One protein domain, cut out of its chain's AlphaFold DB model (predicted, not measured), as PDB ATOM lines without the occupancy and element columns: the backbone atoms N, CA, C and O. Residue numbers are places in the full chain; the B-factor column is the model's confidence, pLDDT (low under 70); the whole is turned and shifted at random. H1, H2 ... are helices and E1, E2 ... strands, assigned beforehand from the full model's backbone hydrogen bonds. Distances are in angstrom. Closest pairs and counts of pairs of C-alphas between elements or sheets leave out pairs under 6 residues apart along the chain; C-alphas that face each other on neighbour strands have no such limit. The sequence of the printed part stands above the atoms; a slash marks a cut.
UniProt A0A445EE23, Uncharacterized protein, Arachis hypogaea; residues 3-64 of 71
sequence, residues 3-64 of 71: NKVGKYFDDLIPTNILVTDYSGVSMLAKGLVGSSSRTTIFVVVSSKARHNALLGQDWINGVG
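This is residues 3 to 64 of the 71 residues of an uncharacterized protein of Arachis hypogaea (UniProt A0A445EE23). With little regular structure, this is a pair of two-stranded hairpins, E3 with E4 near the middle and E1 with E2 to one side, among long loops, with one short helix, H1, away from both. The 62 printed residues hold E1, E2, E3, E4 and H1 in chain order, class mixed, with 20 residues in named elements; both sheets are antiparallel. The whole is only just compact, close to loose, with a radius of gyration of the C-alphas of 12.5 A and spans of 32 by 28 by 22 A.

Look first at the hairpin of E3, residues 31 to 34, and E4, residues 41 to 44, antiparallel at 147 degrees, with N 42 and O 33 2.8 A apart. E2, residues 26 to 28, runs on into E3 at 70 degrees. Its hairpin partner E1, residues 18 to 20, is antiparallel at 152 degrees, with N 27 and O 19 2.8 A apart. H1, residues 57 to 62, is apart from E1, E2 and E3; its O i to N i+4 pairs are within hydrogen-bond range.

Find C-alpha 31 at (160.876, 12.230, -0.040); E3 runs 10.2 A from there, and E4 9.5 A. E1 spans 6.6 A, E2 7.0 A and H1 8.4 A, ending at C-alpha 62, (173.919, -5.823, -6.182).

The C-alphas of Ser 23 and Ser 37, the two farthest apart, are 33.1 A apart. The printed part has no cut; the link from E4 to H1 is long, and no printed residue is under 70 in pLDDT.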
ATOM      1  N   ASN A   3     166.291   6.703  10.939       86.19
ATOM      2  CA  ASN A   3     167.355   6.784  11.938       86.19
ATOM      3  C   ASN A   3     168.316   5.575  11.940       86.19
ATOM      4  O   ASN A   3     169.489   5.739  12.251       86.19
ATOM      5  N   LYS A   4     167.859   4.369  11.564       82.56
ATOM      6  CA  LYS A   4     168.711   3.164  11.485       82.56
ATOM      7  C   LYS A   4     169.688   3.216  10.308       82.56
ATOM      8  O   LYS A   4     170.685   2.507  10.338       82.56
ATOM      9  N   VAL A   5     169.408   4.042   9.299       78.44
ATOM     10  CA  VAL A   5     170.319   4.331   8.178       78.44
ATOM     11  C   VAL A   5     171.022   5.683   8.346       78.44
ATOM     12  O   VAL A   5     171.569   6.214   7.385       78.44
ATOM     13  N   GLY A   6     171.013   6.248   9.562       85.00
ATOM     14  CA  GLY A   6     171.691   7.507   9.879       85.00
ATOM     15  C   GLY A   6     171.059   8.738   9.228       85.00
ATOM     16  O   GLY A   6     171.772   9.690   8.928       85.00
ATOM     17  N   LYS A   7     169.749   8.698   8.954       89.25
ATOM     18  CA  LYS A   7     169.012   9.767   8.267       89.25
ATOM     19  C   LYS A   7     167.797  10.225   9.069       89.25
ATOM     20  O   LYS A   7     167.187   9.440   9.801       89.25
ATOM     21  N   TYR A   8     167.423  11.480   8.884       91.00
ATOM     22  CA  TYR A   8     166.285  12.142   9.513       91.00
ATOM     23  C   TYR A   8     165.273  12.603   8.462       91.00
ATOM     24  O   TYR A   8     165.524  12.529   7.261       91.00
ATOM     25  N   PHE A   9     164.089  13.036   8.903       89.12
ATOM     26  CA  PHE A   9     163.073  13.549   7.979       89.12
ATOM     27  C   PHE A   9     163.526  14.833   7.276       89.12
ATOM     28  O   PHE A   9     163.197  15.017   6.111       89.12
ATOM     29  N   ASP A  10     164.327  15.657   7.948       92.06
ATOM     30  CA  ASP A  10     164.876  16.893   7.381       92.06
ATOM     31  C   ASP A  10     165.955  16.626   6.316       92.06
ATOM     32  O   ASP A  10     166.240  17.489   5.492       92.06
ATOM     33  N   ASP A  11     166.510  15.408   6.281       89.94
ATOM     34  CA  ASP A  11     167.465  14.977   5.252       89.94
ATOM     35  C   ASP A  11     166.775  14.499   3.965       89.94
ATOM     36  O   ASP A  11     167.447  14.097   3.009       89.94
ATOM     37  N   LEU A  12     165.438  14.446   3.948       93.38
ATOM     38  CA  LEU A  12     164.696  13.971   2.791       93.38
ATOM     39  C   LEU A  12     164.710  15.012   1.682       93.38
ATOM     40  O   LEU A  12     164.341  16.167   1.873       93.38
ATOM     41  N   ILE A  13     165.049  14.559   0.480       94.25
ATOM     42  CA  ILE A  13     164.928  15.381  -0.718       94.25
ATOM     43  C   ILE A  13     163.445  15.401  -1.118       94.25
ATOM     44  O   ILE A  13     162.883  14.322  -1.361       94.25
ATOM     45  N   PRO A  14     162.798  16.580  -1.197       95.44
ATOM     46  CA  PRO A  14     161.408  16.688  -1.628       95.44
ATOM     47  C   PRO A  14     161.204  16.091  -3.021       95.44
ATOM     48  O   PRO A  14     162.053  16.224  -3.904       95.44
ATOM     49  N   THR A  15     160.070  15.426  -3.235       95.56
ATOM     50  CA  THR A  15     159.759  14.795  -4.519       95.56
ATOM     51  C   THR A  15     158.258  14.757  -4.778       95.56
ATOM     52  O   THR A  15     157.464  14.705  -3.845       95.56
ATOM     53  N   ASN A  16     157.885  14.726  -6.056       96.06
ATOM     54  CA  ASN A  16     156.498  14.605  -6.514       96.06
ATOM     55  C   ASN A  16     156.153  13.171  -6.952       96.06
ATOM     56  O   ASN A  16     155.219  12.957  -7.721       96.06
ATOM     57  N   ILE A  17     156.934  12.183  -6.511       95.44
ATOM     58  CA  ILE A  17     156.690  10.778  -6.840       95.44
ATOM     59  C   ILE A  17     155.417  10.301  -6.139       95.44
ATOM     60  O   ILE A  17     155.279  10.405  -4.919       95.44
ATOM     61  N   LEU A  18     154.514   9.725  -6.928       95.69
ATOM     62  CA  LEU A  18     153.329   9.025  -6.459       95.69
ATOM     63  C   LEU A  18     153.613   7.521  -6.450       95.69
ATOM     64  O   LEU A  18     154.093   6.971  -7.439       95.69
ATOM     65  N   VAL A  19     153.322   6.861  -5.334       92.75
ATOM     66  CA  VAL A  19     153.478   5.413  -5.171       92.75
ATOM     67  C   VAL A  19     152.101   4.797  -5.006       92.75
ATOM     68  O   VAL A  19     151.357   5.196  -4.112       92.75
ATOM     69  N   THR A  20     151.779   3.822  -5.849       91.81
ATOM     70  CA  THR A  20     150.528   3.061  -5.791       91.81
ATOM     71  C   THR A  20     150.795   1.691  -5.189       91.81
ATOM     72  O   THR A  20     151.715   0.992  -5.615       91.81
ATOM     73  N   ASP A  21     150.020   1.314  -4.178       87.94
ATOM     74  CA  ASP A  21     150.105  -0.017  -3.587       87.94
ATOM     75  C   ASP A  21     149.347  -1.072  -4.414       87.94
ATOM     76  O   ASP A  21     148.670  -0.772  -5.399       87.94
ATOM     77  N   TYR A  22     149.444  -2.337  -4.002       86.44
ATOM     78  CA  TYR A  22     148.773  -3.450  -4.683       86.44
ATOM     79  C   TYR A  22     147.240  -3.385  -4.632       86.44
ATOM     80  O   TYR A  22     146.584  -4.053  -5.424       86.44
ATOM     81  N   SER A  23     146.663  -2.607  -3.710       90.38
ATOM     82  CA  SER A  23     145.217  -2.370  -3.640       90.38
ATOM     83  C   SER A  23     144.760  -1.222  -4.547       90.38
ATOM     84  O   SER A  23     143.568  -0.936  -4.621       90.38
ATOM     85  N   GLY A  24     145.696  -0.582  -5.259       92.12
ATOM     86  CA  GLY A  24     145.432   0.553  -6.136       92.12
ATOM     87  C   GLY A  24     145.402   1.896  -5.405       92.12
ATOM     88  O   GLY A  24     145.080   2.913  -6.019       92.12
ATOM     89  N   VAL A  25     145.736   1.936  -4.111       91.88
ATOM     90  CA  VAL A  25     145.767   3.183  -3.343       91.88
ATOM     91  C   VAL A  25     147.084   3.895  -3.604       91.88
ATOM     92  O   VAL A  25     148.165   3.359  -3.365       91.88
ATOM     93  N   SER A  26     146.982   5.132  -4.079       93.44
ATOM     94  CA  SER A  26     148.130   5.985  -4.367       93.44
ATOM     95  C   SER A  26     148.412   6.963  -3.234       93.44
ATOM     96  O   SER A  26     147.500   7.584  -2.688       93.44
ATOM     97  N   MET A  27     149.688   7.158  -2.917       93.19
ATOM     98  CA  MET A  27     150.150   8.138  -1.942       93.19
ATOM     99  C   MET A  27     151.397   8.856  -2.451       93.19
ATOM    100  O   MET A  27     152.269   8.250  -3.072       93.19
ATOM    101  N   LEU A  28     151.507  10.153  -2.156       95.50
ATOM    102  CA  LEU A  28     152.743  10.892  -2.391       95.50
ATOM    103  C   LEU A  28     153.861  10.377  -1.482       95.50
ATOM    104  O   LEU A  28     153.668  10.146  -0.282       95.50
ATOM    105  N   ALA A  29     155.047  10.220  -2.058       95.31
ATOM    106  CA  ALA A  29     156.249   9.949  -1.296       95.31
ATOM    107  C   ALA A  29     156.558  11.123  -0.358       95.31
ATOM    108  O   ALA A  29     156.395  12.290  -0.705       95.31
ATOM    109  N   LYS A  30     157.051  10.810   0.842       94.25
ATOM    110  CA  LYS A  30     157.551  11.810   1.793       94.25
ATOM    111  C   LYS A  30     158.852  12.453   1.321       94.25
ATOM    112  O   LYS A  30     159.183  13.543   1.766       94.25
ATOM    113  N   GLY A  31     159.604  11.757   0.475       94.81
ATOM    114  CA  GLY A  31     160.876  12.230  -0.040       94.81
ATOM    115  C   GLY A  31     161.779  11.092  -0.478       94.81
ATOM    116  O   GLY A  31     161.411   9.913  -0.425       94.81
ATOM    117  N   LEU A  32     162.976  11.469  -0.902       93.81
ATOM    118  CA  LEU A  32     164.030  10.552  -1.305       93.81
ATOM    119  C   LEU A  32     165.165  10.579  -0.292       93.81
ATOM    120  O   LEU A  32     165.518  11.635   0.232       93.81
ATOM    121  N   VAL A  33     165.769   9.417  -0.063       90.88
ATOM    122  CA  VAL A  33     166.994   9.304   0.725       90.88
ATOM    123  C   VAL A  33     168.034   8.499  -0.043       90.88
ATOM    124  O   VAL A  33     167.773   7.386  -0.497       90.88
ATOM    125  N   GLY A  34     169.215   9.084  -0.224       86.25
ATOM    126  CA  GLY A  34     170.351   8.410  -0.847       86.25
ATOM    127  C   GLY A  34     171.102   7.530   0.151       86.25
ATOM    128  O   GLY A  34     171.197   7.860   1.337       86.25
ATOM    129  N   SER A  35     171.671   6.429  -0.337       76.31
ATOM    130  CA  SER A  35     172.673   5.662   0.405       76.31
ATOM    131  C   SER A  35     174.066   6.267   0.218       76.31
ATOM    132  O   SER A  35     174.429   6.672  -0.883       76.31
ATOM    133  N   SER A  36     174.869   6.305   1.283       71.75
ATOM    134  CA  SER A  36     176.285   6.698   1.204       71.75
ATOM    135  C   SER A  36     177.183   5.576   0.687       71.75
ATOM    136  O   SER A  36     178.258   5.842   0.162       71.75
ATOM    137  N   SER A  37     176.762   4.319   0.841       72.81
ATOM    138  CA  SER A  37     177.575   3.149   0.499       72.81
ATOM    139  C   SER A  37     177.411   2.696  -0.948       72.81
ATOM    140  O   SER A  37     178.251   1.961  -1.460       72.81
ATOM    141  N   ARG A  38     176.309   3.079  -1.601       73.56
ATOM    142  CA  ARG A  38     175.923   2.617  -2.939       73.56
ATOM    143  C   ARG A  38     175.121   3.699  -3.647       73.56
ATOM    144  O   ARG A  38     174.359   4.410  -2.998       73.56
ATOM    145  N   THR A  39     175.221   3.761  -4.973       81.19
ATOM    146  CA  THR A  39     174.392   4.629  -5.822       81.19
ATOM    147  C   THR A  39     172.956   4.107  -5.859       81.19
ATOM    148  O   THR A  39     172.508   3.491  -6.821       81.19
ATOM    149  N   THR A  40     172.229   4.273  -4.759       82.69
ATOM    150  CA  THR A  40     170.834   3.857  -4.638       82.69
ATOM    151  C   THR A  40     170.050   4.906  -3.887       82.69
ATOM    152  O   THR A  40     170.505   5.466  -2.888       82.69
ATOM    153  N   ILE A  41     168.856   5.155  -4.407       88.69
ATOM    154  CA  ILE A  41     167.901   6.108  -3.879       88.69
ATOM    155  C   ILE A  41     166.714   5.304  -3.368       88.69
ATOM    156  O   ILE A  41     166.140   4.497  -4.097       88.69
ATOM    157  N   PHE A  42     166.343   5.530  -2.115       89.62
ATOM    158  CA  PHE A  42     165.140   4.964  -1.530       89.62
ATOM    159  C   PHE A  42     164.020   5.995  -1.563       89.62
ATOM    160  O   PHE A  42     164.207   7.150  -1.175       89.62
ATOM    161  N   VAL A  43     162.839   5.551  -1.985       92.81
ATOM    162  CA  VAL A  43     161.605   6.333  -1.894       92.81
ATOM    163  C   VAL A  43     160.996   6.099  -0.518       92.81
ATOM    164  O   VAL A  43     160.705   4.966  -0.136       92.81
ATOM    165  N   VAL A  44     160.809   7.172   0.243       92.44
ATOM    166  CA  VAL A  44     160.257   7.099   1.594       92.44
ATOM    167  C   VAL A  44     158.760   7.338   1.525       92.44
ATOM    168  O   VAL A  44     158.310   8.391   1.086       92.44
ATOM    169  N   VAL A  45     157.977   6.379   2.006       91.94
ATOM    170  CA  VAL A  45     156.515   6.458   2.058       91.94
ATOM    171  C   VAL A  45     156.028   6.276   3.495       91.94
ATOM    172  O   VAL A  45     156.622   5.548   4.289       91.94
ATOM    173  N   SER A  46     154.936   6.952   3.849       88.75
ATOM    174  CA  SER A  46     154.137   6.582   5.018       88.75
ATOM    175  C   SER A  46     153.476   5.228   4.760       88.75
ATOM    176  O   SER A  46     152.733   5.086   3.797       88.75
ATOM    177  N   SER A  47     153.726   4.235   5.606       84.31
ATOM    178  CA  SER A  47     153.100   2.919   5.474       84.31
ATOM    179  C   SER A  47     152.757   2.350   6.844       84.31
ATOM    180  O   SER A  47     153.497   2.546   7.806       84.31
ATOM    181  N   LYS A  48     151.626   1.639   6.922       82.25
ATOM    182  CA  LYS A  48     151.237   0.806   8.074       82.25
ATOM    183  C   LYS A  48     151.627  -0.668   7.876       82.25
ATOM    184  O   LYS A  48     151.149  -1.534   8.604       82.25
ATOM    185  N   ALA A  49     152.441  -0.973   6.863       79.50
ATOM    186  CA  ALA A  49     152.844  -2.338   6.553       79.50
ATOM    187  C   ALA A  49     153.659  -2.973   7.692       79.50
ATOM    188  O   ALA A  49     154.333  -2.299   8.466       79.50
ATOM    189  N   ARG A  50     153.638  -4.311   7.753       79.69
ATOM    190  CA  ARG A  50     154.440  -5.098   8.710       79.69
ATOM    191  C   ARG A  50     155.941  -5.075   8.390       79.69
ATOM    192  O   ARG A  50     156.754  -5.431   9.236       79.69
ATOM    193  N   HIS A  51     156.294  -4.671   7.173       79.56
ATOM    194  CA  HIS A  51     157.665  -4.548   6.691       79.56
ATOM    195  C   HIS A  51     158.010  -3.076   6.515       79.56
ATOM    196  O   HIS A  51     157.157  -2.270   6.152       79.56
ATOM    197  N   ASN A  52     159.277  -2.737   6.737       83.56
ATOM    198  CA  ASN A  52     159.706  -1.344   6.690       83.56
ATOM    199  C   ASN A  52     160.346  -0.938   5.354       83.56
ATOM    200  O   ASN A  52     160.393   0.252   5.062       83.56
ATOM    201  N   ALA A  53     160.847  -1.888   4.559       85.69
ATOM    202  CA  ALA A  53     161.533  -1.624   3.296       85.69
ATOM    203  C   ALA A  53     161.122  -2.641   2.227       85.69
ATOM    204  O   ALA A  53     160.948  -3.821   2.531       85.69
ATOM    205  N   LEU A  54     161.010  -2.172   0.986       87.56
ATOM    206  CA  LEU A  54     160.842  -2.996  -0.205       87.56
ATOM    207  C   LEU A  54     162.089  -2.810  -1.066       87.56
ATOM    208  O   LEU A  54     162.477  -1.678  -1.351       87.56
ATOM    209  N   LEU A  55     162.737  -3.913  -1.428       87.00
ATOM    210  CA  LEU A  55     163.981  -3.907  -2.187       87.00
ATOM    211  C   LEU A  55     163.722  -4.539  -3.548       87.00
ATOM    212  O   LEU A  55     163.262  -5.676  -3.628       87.00
ATOM    213  N   GLY A  56     164.000  -3.782  -4.606       85.94
ATOM    214  CA  GLY A  56     163.939  -4.294  -5.967       85.94
ATOM    215  C   GLY A  56     165.040  -5.320  -6.236       85.94
ATOM    216  O   GLY A  56     166.038  -5.398  -5.512       85.94
ATOM    217  N   GLN A  57     164.866  -6.081  -7.314       83.94
ATOM    218  CA  GLN A  57     165.809  -7.116  -7.730       83.94
ATOM    219  C   GLN A  57     167.225  -6.564  -7.955       83.94
ATOM    220  O   GLN A  57     168.182  -7.189  -7.510       83.94
ATOM    221  N   ASP A  58     167.365  -5.372  -8.543       81.50
ATOM    222  CA  ASP A  58     168.674  -4.746  -8.781       81.50
ATOM    223  C   ASP A  58     169.458  -4.506  -7.486       81.50
ATOM    224  O   ASP A  58     170.666  -4.745  -7.420       81.50
ATOM    225  N   TRP A  59     168.768  -4.088  -6.421       83.56
ATOM    226  CA  TRP A  59     169.405  -3.901  -5.122       83.56
ATOM    227  C   TRP A  59     169.813  -5.239  -4.498       83.56
ATOM    228  O   TRP A  59     170.930  -5.365  -4.002       83.56
ATOM    229  N   ILE A  60     168.931  -6.244  -4.542       83.38
ATOM    230  CA  ILE A  60     169.195  -7.580  -3.981       83.38
ATOM    231  C   ILE A  60     170.388  -8.235  -4.694       83.38
ATOM    232  O   ILE A  60     171.330  -8.682  -4.035       83.38
ATOM    233  N   ASN A  61     170.396  -8.205  -6.028       81.75
ATOM    234  CA  ASN A  61     171.484  -8.737  -6.848       81.75
ATOM    235  C   ASN A  61     172.797  -7.978  -6.602       81.75
ATOM    236  O   ASN A  61     173.856  -8.593  -6.491       81.75
ATOM    237  N   GLY A  62     172.740  -6.652  -6.444       77.25
ATOM    238  CA  GLY A  62     173.919  -5.823  -6.182       77.25
ATOM    239  C   GLY A  62     174.619  -6.115  -4.849       77.25
ATOM    240  O   GLY A  62     175.807  -5.816  -4.700       77.25
ATOM    241  N   VAL A  63     173.920  -6.697  -3.870       75.81
ATOM    242  CA  VAL A  63     174.495  -7.097  -2.571       75.81
ATOM    243  C   VAL A  63     175.126  -8.499  -2.627       75.81
ATOM    244  O   VAL A  63     175.772  -8.914  -1.671       75.81
ATOM    245  N   GLY A  64     175.016  -9.211  -3.754       70.38
ATOM    246  CA  GLY A  64     175.518 -10.581  -3.890       70.38
ATOM    247  C   GLY A  64     174.639 -11.610  -3.178       70.38
ATOM    248  O   GLY A  64     175.089 -12.719  -2.893       70.38
TER     249      GLY A  64